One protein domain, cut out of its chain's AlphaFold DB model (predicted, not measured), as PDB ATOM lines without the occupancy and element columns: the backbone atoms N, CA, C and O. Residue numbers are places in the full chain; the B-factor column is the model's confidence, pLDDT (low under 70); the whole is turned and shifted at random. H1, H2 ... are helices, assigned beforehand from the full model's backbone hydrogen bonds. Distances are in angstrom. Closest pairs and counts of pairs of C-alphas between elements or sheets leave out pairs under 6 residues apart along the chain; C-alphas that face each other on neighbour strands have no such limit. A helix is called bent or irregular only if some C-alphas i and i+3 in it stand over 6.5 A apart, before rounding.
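AT A GLANCE: This is residues 69 to 158 of the 404 residues of the protein "AbkC protein" of Symbiodinium natans (UniProt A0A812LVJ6). A long helix, H1, reaches out as an arm from a small compact body in which H3 folds back beside the last part of H1, while H4 and H5 pack on H3 on its side away from H1. Residues 69 to 90 of H1 stick out, and short H2 sits at the turn between H1 and H3. The printed part has 90 residues with five named helices, H1 to H5 in order, and no named strand; its class is all helix. It is only just loose, close to extended, with a radius of gyration of the C-alphas of 18.0 A, and it spans 60 by 27 by 21 A, the arm making the length.

HOW THE PARTS SIT: H1, residues 69 to 104, stands free over residues 69 to 90. It has a kink of 37 degrees near residue 98 and is irregular, with C-alphas 98 and 101 7.2 A apart. H2, residues 106 to 110, meets H1 only through their link. H3, residues 113 to 127, is the hub, touching the four other helices. H1 touches H3 with residues 95 to 102 alone, at a shallow tilt of 25 degrees, opposite ways; the closest C-alphas, of Leu 95 and Ala 127, are 6.1 A apart. H2 and H3 touch only at the corner, the closest C-alphas being those of Trp 109 and Phe 116, 5.3 A apart. H4, residues 129 to 140, forms a helical hairpin with H3, at a tilt of 36 degrees, only just steep, opposite ways; the closest C-alphas, of Ile 124 and Phe 131, are 5.7 A apart. H5, residues 147 to 157, touches H3 at a tilt of 35.1 degrees, only just steep, the same way, closest at the C-alphas of Ser 121 and Leu 153, 5.9 A apart. H4 and H5 touch at a steep tilt of 48 degrees, opposite ways, with the C-alphas of Ala 139 and Cys 150 closest at 4.0 A. The helix packing is mostly crossed, one of these four tilts being shallow. H1 is apart from H4 and H5, and so is H2. Every O i to N i+4 pair is within hydrogen-bond range in H3, against 30 of 32 in H1, 7 of 8 in H4, 4 of 7 in H5 and 0 of 1 in H2, where 2 of 2 O i to N i+3 pairs are.

IN THESE COORDINATES: H1 begins at C-alpha 69, (-37.314, 26.137, -4.948), and measures 51.7 A from first to last C-alpha. H2 is neither bent nor irregular, but only just: C-alphas 107 and 110 are 6.0 A apart. H3 begins at C-alpha 113, (18.349, 16.453, 6.945), and measures 20.5 A. H4 measures 17.2 A, and H5 measures 15.6 A, ending at C-alpha 157, (1.484, 5.270, 9.255).

THE WHOLE: The C-alphas farthest apart, of Ala 69 and Ile 111, are 62.2 A apart. The printed part has no cut and no long link. The mean pLDDT of the printed part is 84.1; residue 69 and residues 72 to 85 are under 70.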
ATOM      1  N   ALA A  69     -38.160  27.119  -5.626       67.44
ATOM      2  CA  ALA A  69     -37.314  26.137  -4.948       67.44
ATOM      3  C   ALA A  69     -35.887  26.132  -5.517       67.44
ATOM      4  O   ALA A  69     -34.930  26.109  -4.753       67.44
ATOM      5  N   LYS A  70     -35.736  26.229  -6.843       72.69
ATOM      6  CA  LYS A  70     -34.441  26.344  -7.530       72.69
ATOM      7  C   LYS A  70     -33.745  27.661  -7.198       72.69
ATOM      8  O   LYS A  70     -32.524  27.674  -7.107       72.69
ATOM      9  N   GLU A  71     -34.481  28.756  -7.026       74.94
ATOM     10  CA  GLU A  71     -33.932  30.053  -6.619       74.94
ATOM     11  C   GLU A  71     -33.431  30.015  -5.173       74.94
ATOM     12  O   GLU A  71     -32.256  30.284  -4.939       74.94
ATOM     13  N   HIS A  72     -34.244  29.534  -4.230       67.81
ATOM     14  CA  HIS A  72     -33.808  29.331  -2.846       67.81
ATOM     15  C   HIS A  72     -32.656  28.331  -2.721       67.81
ATOM     16  O   HIS A  72     -31.767  28.506  -1.889       67.81
ATOM     17  N   GLU A  73     -32.640  27.282  -3.540       62.47
ATOM     18  CA  GLU A  73     -31.545  26.319  -3.569       62.47
ATOM     19  C   GLU A  73     -30.266  26.930  -4.151       62.47
ATOM     20  O   GLU A  73     -29.190  26.679  -3.613       62.47
ATOM     21  N   ARG A  74     -30.368  27.805  -5.161       69.00
ATOM     22  CA  ARG A  74     -29.239  28.596  -5.678       69.00
ATOM     23  C   ARG A  74     -28.707  29.581  -4.647       69.00
ATOM     24  O   ARG A  74     -27.496  29.655  -4.483       69.00
ATOM     25  N   GLU A  75     -29.573  30.300  -3.940       66.44
ATOM     26  CA  GLU A  75     -29.170  31.218  -2.866       66.44
ATOM     27  C   GLU A  75     -28.462  30.463  -1.739       66.44
ATOM     28  O   GLU A  75     -27.363  30.845  -1.335       66.44
ATOM     29  N   ARG A  76     -29.021  29.324  -1.299       53.12
ATOM     30  CA  ARG A  76     -28.362  28.437  -0.329       53.12
ATOM     31  C   ARG A  76     -27.023  27.927  -0.843       53.12
ATOM     32  O   ARG A  76     -26.069  27.871  -0.078       53.12
ATOM     33  N   GLN A  77     -26.945  27.520  -2.109       59.91
ATOM     34  CA  GLN A  77     -25.704  27.038  -2.714       59.91
ATOM     35  C   GLN A  77     -24.651  28.144  -2.775       59.91
ATOM     36  O   GLN A  77     -23.516  27.894  -2.388       59.91
ATOM     37  N   GLN A  78     -25.027  29.361  -3.168       64.88
ATOM     38  CA  GLN A  78     -24.136  30.522  -3.194       64.88
ATOM     39  C   GLN A  78     -23.669  30.922  -1.795       64.88
ATOM     40  O   GLN A  78     -22.497  31.237  -1.605       64.88
ATOM     41  N   GLU A  79     -24.554  30.889  -0.797       55.19
ATOM     42  CA  GLU A  79     -24.190  31.153   0.593       55.19
ATOM     43  C   GLU A  79     -23.234  30.078   1.125       55.19
ATOM     44  O   GLU A  79     -22.199  30.403   1.704       55.19
ATOM     45  N   VAL A  80     -23.518  28.801   0.860       59.38
ATOM     46  CA  VAL A  80     -22.633  27.680   1.208       59.38
ATOM     47  C   VAL A  80     -21.281  27.804   0.505       59.38
ATOM     48  O   VAL A  80     -20.245  27.585   1.130       59.38
ATOM     49  N   GLU A  81     -21.260  28.178  -0.770       65.94
ATOM     50  CA  GLU A  81     -20.043  28.370  -1.559       65.94
ATOM     51  C   GLU A  81     -19.225  29.562  -1.048       65.94
ATOM     52  O   GLU A  81     -18.010  29.452  -0.868       65.94
ATOM     53  N   ARG A  82     -19.889  30.665  -0.690       60.31
ATOM     54  CA  ARG A  82     -19.251  31.819  -0.055       60.31
ATOM     55  C   ARG A  82     -18.658  31.451   1.301       60.31
ATOM     56  O   ARG A  82     -17.477  31.717   1.525       60.31
ATOM     57  N   LEU A  83     -19.422  30.797   2.175       59.19
ATOM     58  CA  LEU A  83     -18.950  30.341   3.486       59.19
ATOM     59  C   LEU A  83     -17.777  29.363   3.352       59.19
ATOM     60  O   LEU A  83     -16.816  29.442   4.120       59.19
ATOM     61  N   ARG A  84     -17.807  28.481   2.344       64.50
ATOM     62  CA  ARG A  84     -16.685  27.600   1.991       64.50
ATOM     63  C   ARG A  84     -15.466  28.390   1.524       64.50
ATOM     64  O   ARG A  84     -14.361  28.080   1.963       64.50
ATOM     65  N   SER A  85     -15.642  29.415   0.693       68.44
ATOM     66  CA  SER A  85     -14.539  30.251   0.200       68.44
ATOM     67  C   SER A  85     -13.867  31.055   1.321       68.44
ATOM     68  O   SER A  85     -12.643  31.032   1.446       68.44
ATOM     69  N   GLU A  86     -14.650  31.679   2.207       71.94
ATOM     70  CA  GLU A  86     -14.137  32.441   3.349       71.94
ATOM     71  C   GLU A  86     -13.422  31.513   4.346       71.94
ATOM     72  O   GLU A  86     -12.307  31.807   4.783       71.94
ATOM     73  N   ALA A  87     -14.003  30.343   4.645       73.75
ATOM     74  CA  ALA A  87     -13.356  29.323   5.470       73.75
ATOM     75  C   ALA A  87     -12.047  28.805   4.844       73.75
ATOM     76  O   ALA A  87     -11.073  28.582   5.563       73.75
ATOM     77  N   SER A  88     -11.998  28.666   3.516       79.69
ATOM     78  CA  SER A  88     -10.802  28.223   2.790       79.69
ATOM     79  C   SER A  88      -9.668  29.251   2.864       79.69
ATOM     80  O   SER A  88      -8.518  28.870   3.059       79.69
ATOM     81  N   ILE A  89      -9.960  30.556   2.792       85.69
ATOM     82  CA  ILE A  89      -8.935  31.610   2.936       85.69
ATOM     83  C   ILE A  89      -8.316  31.579   4.337       85.69
ATOM     84  O   ILE A  89      -7.091  31.580   4.476       85.69
ATOM     85  N   TRP A  90      -9.144  31.512   5.382       88.62
ATOM     86  CA  TRP A  90      -8.647  31.390   6.756       88.62
ATOM     87  C   TRP A  90      -7.818  30.128   6.950       88.62
ATOM     88  O   TRP A  90      -6.763  30.166   7.589       88.62
ATOM     89  N   ARG A  91      -8.262  29.024   6.348       91.94
ATOM     90  CA  ARG A  91      -7.525  27.768   6.361       91.94
ATOM     91  C   ARG A  91      -6.166  27.891   5.670       91.94
ATOM     92  O   ARG A  91      -5.170  27.440   6.225       91.94
ATOM     93  N   LEU A  92      -6.088  28.568   4.525       91.75
ATOM     94  CA  LEU A  92      -4.830  28.822   3.823       91.75
ATOM     95  C   LEU A  92      -3.849  29.637   4.679       91.75
ATOM     96  O   LEU A  92      -2.674  29.284   4.772       91.75
ATOM     97  N   LEU A  93      -4.327  30.694   5.346       93.19
ATOM     98  CA  LEU A  93      -3.507  31.499   6.260       93.19
ATOM     99  C   LEU A  93      -3.007  30.679   7.454       93.19
ATOM    100  O   LEU A  93      -1.839  30.780   7.833       93.19
ATOM    101  N   GLN A  94      -3.868  29.833   8.023       93.81
ATOM    102  CA  GLN A  94      -3.495  28.919   9.100       93.81
ATOM    103  C   GLN A  94      -2.394  27.950   8.648       93.81
ATOM    104  O   GLN A  94      -1.403  27.774   9.357       93.81
ATOM    105  N   LEU A  95      -2.537  27.346   7.467       94.62
ATOM    106  CA  LEU A  95      -1.539  26.437   6.900       94.62
ATOM    107  C   LEU A  95      -0.213  27.152   6.630       94.62
ATOM    108  O   LEU A  95       0.842  26.630   6.986       94.62
ATOM    109  N   ALA A  96      -0.254  28.371   6.086       94.25
ATOM    110  CA  ALA A  96       0.938  29.189   5.884       94.25
ATOM    111  C   ALA A  96       1.667  29.465   7.210       94.25
ATOM    112  O   ALA A  96       2.889  29.338   7.282       94.25
ATOM    113  N   PHE A  97       0.928  29.766   8.282       95.94
ATOM    114  CA  PHE A  97       1.501  29.950   9.614       95.94
ATOM    115  C   PHE A  97       2.102  28.655  10.186       95.94
ATOM    116  O   PHE A  97       3.202  28.677  10.739       95.94
ATOM    117  N   ILE A  98       1.424  27.513  10.022       95.00
ATOM    118  CA  ILE A  98       1.922  26.199  10.467       95.00
ATOM    119  C   ILE A  98       3.218  25.820   9.736       95.00
ATOM    120  O   ILE A  98       4.131  25.281  10.365       95.00
ATOM    121  N   MET A  99       3.310  26.127   8.440       95.31
ATOM    122  CA  MET A  99       4.453  25.792   7.584       95.31
ATOM    123  C   MET A  99       5.587  26.824   7.630       95.31
ATOM    124  O   MET A  99       6.694  26.526   7.180       95.31
ATOM    125  N   LEU A 100       5.366  28.007   8.214       95.31
ATOM    126  CA  LEU A 100       6.369  29.071   8.307       95.31
ATOM    127  C   LEU A 100       7.712  28.601   8.909       95.31
ATOM    128  O   LEU A 100       8.753  28.927   8.335       95.31
ATOM    129  N   PRO A 101       7.755  27.790   9.988       94.88
ATOM    130  CA  PRO A 101       9.014  27.251  10.498       94.88
ATOM    131  C   PRO A 101       9.753  26.378   9.477       94.88
ATOM    132  O   PRO A 101      10.967  26.476   9.373       94.88
ATOM    133  N   VAL A 102       9.054  25.571   8.673       93.88
ATOM    134  CA  VAL A 102       9.704  24.759   7.627       93.88
ATOM    135  C   VAL A 102      10.390  25.659   6.599       93.88
ATOM    136  O   VAL A 102      11.525  25.389   6.215       93.88
ATOM    137  N   ALA A 103       9.742  26.758   6.201       92.44
ATOM    138  CA  ALA A 103      10.324  27.722   5.269       92.44
ATOM    139  C   ALA A 103      11.565  28.424   5.853       92.44
ATOM    140  O   ALA A 103      12.578  28.552   5.169       92.44
ATOM    141  N   ILE A 104      11.512  28.832   7.127       93.31
ATOM    142  CA  ILE A 104      12.632  29.498   7.817       93.31
ATOM    143  C   ILE A 104      13.828  28.549   7.982       93.31
ATOM    144  O   ILE A 104      14.969  28.946   7.755       93.31
ATOM    145  N   TYR A 105      13.574  27.296   8.360       92.56
ATOM    146  CA  TYR A 105      14.610  26.297   8.626       92.56
ATOM    147  C   TYR A 105      15.025  25.495   7.383       92.56
ATOM    148  O   TYR A 105      15.854  24.596   7.498       92.56
ATOM    149  N   PHE A 106      14.524  25.830   6.189       91.00
ATOM    150  CA  PHE A 106      14.885  25.155   4.937       91.00
ATOM    151  C   PHE A 106      16.405  25.020   4.707       91.00
ATOM    152  O   PHE A 106      16.838  23.932   4.329       91.00
ATOM    153  N   PRO A 107      17.259  26.027   5.000       91.12
ATOM    154  CA  PRO A 107      18.709  25.879   4.838       91.12
ATOM    155  C   PRO A 107      19.337  24.790   5.726       91.12
ATOM    156  O   PRO A 107      20.380  24.242   5.370       91.12
ATOM    157  N   VAL A 108      18.707  24.447   6.860       87.00
ATOM    158  CA  VAL A 108      19.193  23.400   7.778       87.00
ATOM    159  C   VAL A 108      19.137  22.020   7.133       87.00
ATOM    160  O   VAL A 108      19.962  21.180   7.473       87.00
ATOM    161  N   TRP A 109      18.260  21.802   6.148       88.50
ATOM    162  CA  TRP A 109      18.189  20.547   5.396       88.50
ATOM    163  C   TRP A 109      19.542  20.115   4.808       88.50
ATOM    164  O   TRP A 109      19.828  18.925   4.753       88.50
ATOM    165  N   ILE A 110      20.396  21.067   4.415       87.12
ATOM    166  CA  ILE A 110      21.722  20.782   3.840       87.12
ATOM    167  C   ILE A 110      22.693  20.242   4.906       87.12
ATOM    168  O   ILE A 110      23.599  19.477   4.588       87.12
ATOM    169  N   ILE A 111      22.511  20.648   6.165       90.56
ATOM    170  CA  ILE A 111      23.429  20.366   7.276       90.56
ATOM    171  C   ILE A 111      22.947  19.158   8.084       90.56
ATOM    172  O   ILE A 111      23.730  18.263   8.388       90.56
ATOM    173  N   ASP A 112      21.659  19.136   8.423       89.69
ATOM    174  CA  ASP A 112      21.009  18.082   9.198       89.69
ATOM    175  C   ASP A 112      19.625  17.754   8.602       89.69
ATOM    176  O   ASP A 112      18.587  18.261   9.056       89.69
ATOM    177  N   PRO A 113      19.591  16.887   7.570       87.94
ATOM    178  CA  PRO A 113      18.349  16.453   6.945       87.94
ATOM    179  C   PRO A 113      17.392  15.777   7.929       87.94
ATOM    180  O   PRO A 113      16.178  15.899   7.784       87.94
ATOM    181  N   THR A 114      17.911  15.068   8.934       87.69
ATOM    182  CA  THR A 114      17.098  14.282   9.871       87.69
ATOM    183  C   THR A 114      16.241  15.190  10.740       87.69
ATOM    184  O   THR A 114      15.025  14.994  10.832       87.69
ATOM    185  N   THR A 115      16.851  16.219  11.330       89.69
ATOM    186  CA  THR A 115      16.126  17.211  12.137       89.69
ATOM    187  C   THR A 115      15.149  18.008  11.281       89.69
ATOM    188  O   THR A 115      14.009  18.231  11.694       89.69
ATOM    189  N   PHE A 116      15.548  18.379  10.059       93.62
ATOM    190  CA  PHE A 116      14.658  19.073   9.133       93.62
ATOM    191  C   PHE A 116      13.417  18.236   8.793       93.62
ATOM    192  O   PHE A 116      12.294  18.724   8.912       93.62
ATOM    193  N   TRP A 117      13.584  16.958   8.444       92.69
ATOM    194  CA  TRP A 117      12.444  16.095   8.143       92.69
ATOM    195  C   TRP A 117      11.581  15.795   9.366       92.69
ATOM    196  O   TRP A 117      10.368  15.674   9.227       92.69
ATOM    197  N   SER A 118      12.164  15.743  10.566       90.75
ATOM    198  CA  SER A 118      11.385  15.661  11.806       90.75
ATOM    199  C   SER A 118      10.494  16.890  12.000       90.75
ATOM    200  O   SER A 118       9.320  16.740  12.337       90.75
ATOM    201  N   LEU A 119      11.019  18.094  11.743       93.62
ATOM    202  CA  LEU A 119      10.234  19.330  11.772       93.62
ATOM    203  C   LEU A 119       9.114  19.293  10.725       93.62
ATOM    204  O   LEU A 119       7.976  19.630  11.040       93.62
ATOM    205  N   VAL A 120       9.415  18.862   9.496       93.94
ATOM    206  CA  VAL A 120       8.418  18.726   8.422       93.94
ATOM    207  C   VAL A 120       7.300  17.770   8.833       93.94
ATOM    208  O   VAL A 120       6.135  18.149   8.743       93.94
ATOM    209  N   SER A 121       7.626  16.578   9.344       93.19
ATOM    210  CA  SER A 121       6.631  15.616   9.835       93.19
ATOM    211  C   SER A 121       5.744  16.211  10.931       93.19
ATOM    212  O   SER A 121       4.528  16.072  10.860       93.19
ATOM    213  N   GLU A 122       6.319  16.921  11.909       93.69
ATOM    214  CA  GLU A 122       5.549  17.566  12.985       93.69
ATOM    215  C   GLU A 122       4.596  18.647  12.443       93.69
ATOM    216  O   GLU A 122       3.464  18.790  12.913       93.69
ATOM    217  N   ARG A 123       5.033  19.431  11.446       95.31
ATOM    218  CA  ARG A 123       4.182  20.462  10.830       95.31
ATOM    219  C   ARG A 123       3.100  19.870   9.941       95.31
ATOM    220  O   ARG A 123       1.994  20.396   9.966       95.31
ATOM    221  N   ILE A 124       3.386  18.787   9.222       94.69
ATOM    222  CA  ILE A 124       2.394  18.041   8.437       94.69
ATOM    223  C   ILE A 124       1.344  17.415   9.343       94.69
ATOM    224  O   ILE A 124       0.174  17.463   8.977       94.69
ATOM    225  N   ASP A 125       1.750  16.871  10.499       92.06
ATOM    226  CA  ASP A 125       0.828  16.442  11.551       92.06
ATOM    227  C   ASP A 125      -0.054  17.661  11.840       92.06
ATOM    228  O   ASP A 125      -1.164  17.746  11.330       92.06
ATOM    229  N   ARG A 126       0.468  18.712  12.481       93.62
ATOM    230  CA  ARG A 126      -0.301  19.919  12.858       93.62
ATOM    231  C   ARG A 126      -1.173  20.528  11.752       93.62
ATOM    232  O   ARG A 126      -2.178  21.159  12.081       93.62
ATOM    233  N   ALA A 127      -0.780  20.395  10.487       93.44
ATOM    234  CA  ALA A 127      -1.541  20.880   9.351       93.44
ATOM    235  C   ALA A 127      -2.925  20.235   9.301       93.44
ATOM    236  O   ALA A 127      -3.890  20.979   9.190       93.44
ATOM    237  N   GLY A 128      -3.067  18.919   9.459       91.44
ATOM    238  CA  GLY A 128      -4.375  18.267   9.522       91.44
ATOM    239  C   GLY A 128      -4.456  16.929   8.782       91.44
ATOM    240  O   GLY A 128      -3.496  16.492   8.147       91.44
ATOM    241  N   PRO A 129      -5.637  16.286   8.796       89.25
ATOM    242  CA  PRO A 129      -5.811  14.907   8.346       89.25
ATOM    243  C   PRO A 129      -5.557  14.750   6.842       89.25
ATOM    244  O   PRO A 129      -4.988  13.745   6.422       89.25
ATOM    245  N   CYS A 130      -5.896  15.767   6.041       89.62
ATOM    246  CA  CYS A 130      -5.612  15.802   4.607       89.62
ATOM    247  C   CYS A 130      -4.102  15.708   4.326       89.62
ATOM    248  O   CYS A 130      -3.649  14.885   3.532       89.62
ATOM    249  N   PHE A 131      -3.302  16.509   5.034       91.88
ATOM    250  CA  PHE A 131      -1.850  16.558   4.860       91.88
ATOM    251  C   PHE A 131      -1.163  15.309   5.403       91.88
ATOM    252  O   PHE A 131      -0.215  14.829   4.785       91.88
ATOM    253  N   VAL A 132      -1.670  14.735   6.498       90.31
ATOM    254  CA  VAL A 132      -1.207  13.428   6.981       90.31
ATOM    255  C   VAL A 132      -1.444  12.346   5.931       90.31
ATOM    256  O   VAL A 132      -0.537  11.566   5.657       90.31
ATOM    257  N   LYS A 133      -2.617  12.321   5.287       87.19
ATOM    258  CA  LYS A 133      -2.915  11.367   4.208       87.19
ATOM    259  C   LYS A 133      -2.019  11.569   2.989       87.19
ATOM    260  O   LYS A 133      -1.483  10.604   2.449       87.19
ATOM    261  N   LEU A 134      -1.782  12.822   2.604       87.94
ATOM    262  CA  LEU A 134      -0.842  13.149   1.533       87.94
ATOM    263  C   LEU A 134       0.585  12.688   1.872       87.94
ATOM    264  O   LEU A 134       1.289  12.158   1.014       87.94
ATOM    265  N   ALA A 135       1.005  12.842   3.128       89.88
ATOM    266  CA  ALA A 135       2.308  12.395   3.597       89.88
ATOM    267  C   ALA A 135       2.434  10.870   3.659       89.88
ATOM    268  O   ALA A 135       3.466  10.332   3.261       89.88
ATOM    269  N   GLN A 136       1.386  10.174   4.097       84.81
ATOM    270  CA  GLN A 136       1.298   8.714   4.071       84.81
ATOM    271  C   GLN A 136       1.450   8.181   2.639       84.81
ATOM    272  O   GLN A 136       2.255   7.276   2.411       84.81
ATOM    273  N   TRP A 137       0.773   8.800   1.665       85.62
ATOM    274  CA  TRP A 137       0.951   8.494   0.244       85.62
ATOM    275  C   TRP A 137       2.387   8.773  -0.224       85.62
ATOM    276  O   TRP A 137       3.038   7.886  -0.781       85.62
ATOM    277  N   ALA A 138       2.927   9.961   0.062       84.81
ATOM    278  CA  ALA A 138       4.286  10.343  -0.328       84.81
ATOM    279  C   ALA A 138       5.360   9.412   0.270       84.81
ATOM    280  O   ALA A 138       6.344   9.090  -0.396       84.81
ATOM    281  N   ALA A 139       5.153   8.906   1.489       85.25
ATOM    282  CA  ALA A 139       6.061   7.971   2.150       85.25
ATOM    283  C   ALA A 139       6.239   6.648   1.385       85.25
ATOM    284  O   ALA A 139       7.291   6.014   1.481       85.25
ATOM    285  N   THR A 140       5.232   6.239   0.607       79.00
ATOM    286  CA  THR A 140       5.285   5.016  -0.213       79.00
ATOM    287  C   THR A 140       5.986   5.224  -1.560       79.00
ATOM    288  O   THR A 140       6.408   4.257  -2.194       79.00
ATOM    289  N   ARG A 141       6.169   6.478  -1.993       80.19
ATOM    290  CA  ARG A 141       6.697   6.861  -3.311       80.19
ATOM    291  C   ARG A 141       8.189   7.191  -3.276       80.19
ATOM    292  O   ARG A 141       8.604   8.298  -3.615       80.19
ATOM    293  N   ARG A 142       9.013   6.208  -2.897       82.75
ATOM    294  CA  ARG A 142      10.492   6.328  -2.899       82.75
ATOM    295  C   ARG A 142      11.090   6.562  -4.291       82.75
ATOM    296  O   ARG A 142      12.235   6.970  -4.419       82.75
ATOM    297  N   ASP A 143      10.310   6.304  -5.336       81.94
ATOM    298  CA  ASP A 143      10.640   6.637  -6.720       81.94
ATOM    299  C   ASP A 143      10.544   8.143  -7.017       81.94
ATOM    300  O   ASP A 143      11.198   8.622  -7.942       81.94
ATOM    301  N   LEU A 144       9.739   8.886  -6.247       82.56
ATOM    302  CA  LEU A 144       9.530  10.328  -6.415       82.56
ATOM    303  C   LEU A 144      10.240  11.171  -5.355       82.56
ATOM    304  O   LEU A 144      10.625  12.307  -5.633       82.56
ATOM    305  N   PHE A 145      10.380  10.644  -4.140       87.38
ATOM    306  CA  PHE A 145      10.852  11.392  -2.981       87.38
ATOM    307  C   PHE A 145      12.135  10.792  -2.392       87.38
ATOM    308  O   PHE A 145      12.333   9.581  -2.462       87.38
ATOM    309  N   PRO A 146      13.006  11.613  -1.769       88.44
ATOM    310  CA  PRO A 146      14.212  11.114  -1.112       88.44
ATOM    311  C   PRO A 146      13.897  10.105  -0.000       88.44
ATOM    312  O   PRO A 146      12.974  10.322   0.787       88.44
ATOM    313  N   ASP A 147      14.733   9.074   0.152       88.00
ATOM    314  CA  ASP A 147      14.555   8.038   1.183       88.00
ATOM    315  C   ASP A 147      14.435   8.612   2.602       88.00
ATOM    316  O   ASP A 147      13.643   8.126   3.408       88.00
ATOM    317  N   SER A 148      15.182   9.678   2.908       89.75
ATOM    318  CA  SER A 148      15.132  10.347   4.215       89.75
ATOM    319  C   SER A 148      13.780  11.015   4.492       89.75
ATOM    320  O   SER A 148      13.298  10.964   5.624       89.75
ATOM    321  N   LEU A 149      13.133  11.568   3.460       89.44
ATOM    322  CA  LEU A 149      11.776  12.102   3.552       89.44
ATOM    323  C   LEU A 149      10.763  10.963   3.706       89.44
ATOM    324  O   LEU A 149       9.949  10.996   4.625       89.44
ATOM    325  N   CYS A 150      10.840   9.927   2.863       88.94
ATOM    326  CA  CYS A 150       9.933   8.781   2.946       88.94
ATOM    327  C   CYS A 150      10.011   8.079   4.308       88.94
ATOM    328  O   CYS A 150       8.979   7.722   4.871       88.94
ATOM    329  N   ALA A 151      11.210   7.929   4.875       86.88
ATOM    330  CA  ALA A 151      11.400   7.375   6.213       86.88
ATOM    331  C   ALA A 151      10.786   8.267   7.306       86.88
ATOM    332  O   ALA A 151      10.199   7.759   8.261       86.88
ATOM    333  N   ALA A 152      10.893   9.592   7.170       89.06
ATOM    334  CA  ALA A 152      10.320  10.524   8.132       89.06
ATOM    335  C   ALA A 152       8.787  10.539   8.103       89.06
ATOM    336  O   ALA A 152       8.155  10.433   9.156       89.06
ATOM    337  N   LEU A 153       8.195  10.618   6.908       88.88
ATOM    338  CA  LEU A 153       6.744  10.567   6.715       88.88
ATOM    339  C   LEU A 153       6.174   9.174   7.007       88.88
ATOM    340  O   LEU A 153       5.053   9.061   7.493       88.88
ATOM    341  N   GLY A 154       6.957   8.115   6.787       83.88
ATOM    342  CA  GLY A 154       6.555   6.732   7.034       83.88
ATOM    343  C   GLY A 154       6.136   6.465   8.480       83.88
ATOM    344  O   GLY A 154       5.239   5.662   8.714       83.88
ATOM    345  N   ARG A 155       6.698   7.201   9.449       83.06
ATOM    346  CA  ARG A 155       6.300   7.115  10.867       83.06
ATOM    347  C   ARG A 155       4.831   7.482  11.106       83.06
ATOM    348  O   ARG A 155       4.233   7.003  12.065       83.06
ATOM    349  N   MET A 156       4.237   8.288  10.224       84.19
ATOM    350  CA  MET A 156       2.838   8.721  10.321       84.19
ATOM    351  C   MET A 156       1.841   7.612   9.950       84.19
ATOM    352  O   MET A 156       0.643   7.783  10.160       84.19
ATOM    353  N   HIS A 157       2.306   6.479   9.406       75.06
ATOM    354  CA  HIS A 157       1.484   5.270   9.255       75.06
ATOM    355  C   HIS A 157       1.249   4.557  10.591       75.06
ATOM    356  O   HIS A 157       0.252   3.865  10.745       75.06
ATOM    357  N   GLU A 158       2.156   4.722  11.558       70.25
ATOM    358  CA  GLU A 158       2.076   4.035  12.854       70.25
ATOM    359  C   GLU A 158       1.359   4.871  13.908       70.25
ATOM    360  O   GLU A 158       0.555   4.353  14.682       70.25
TER     361      GLU A 158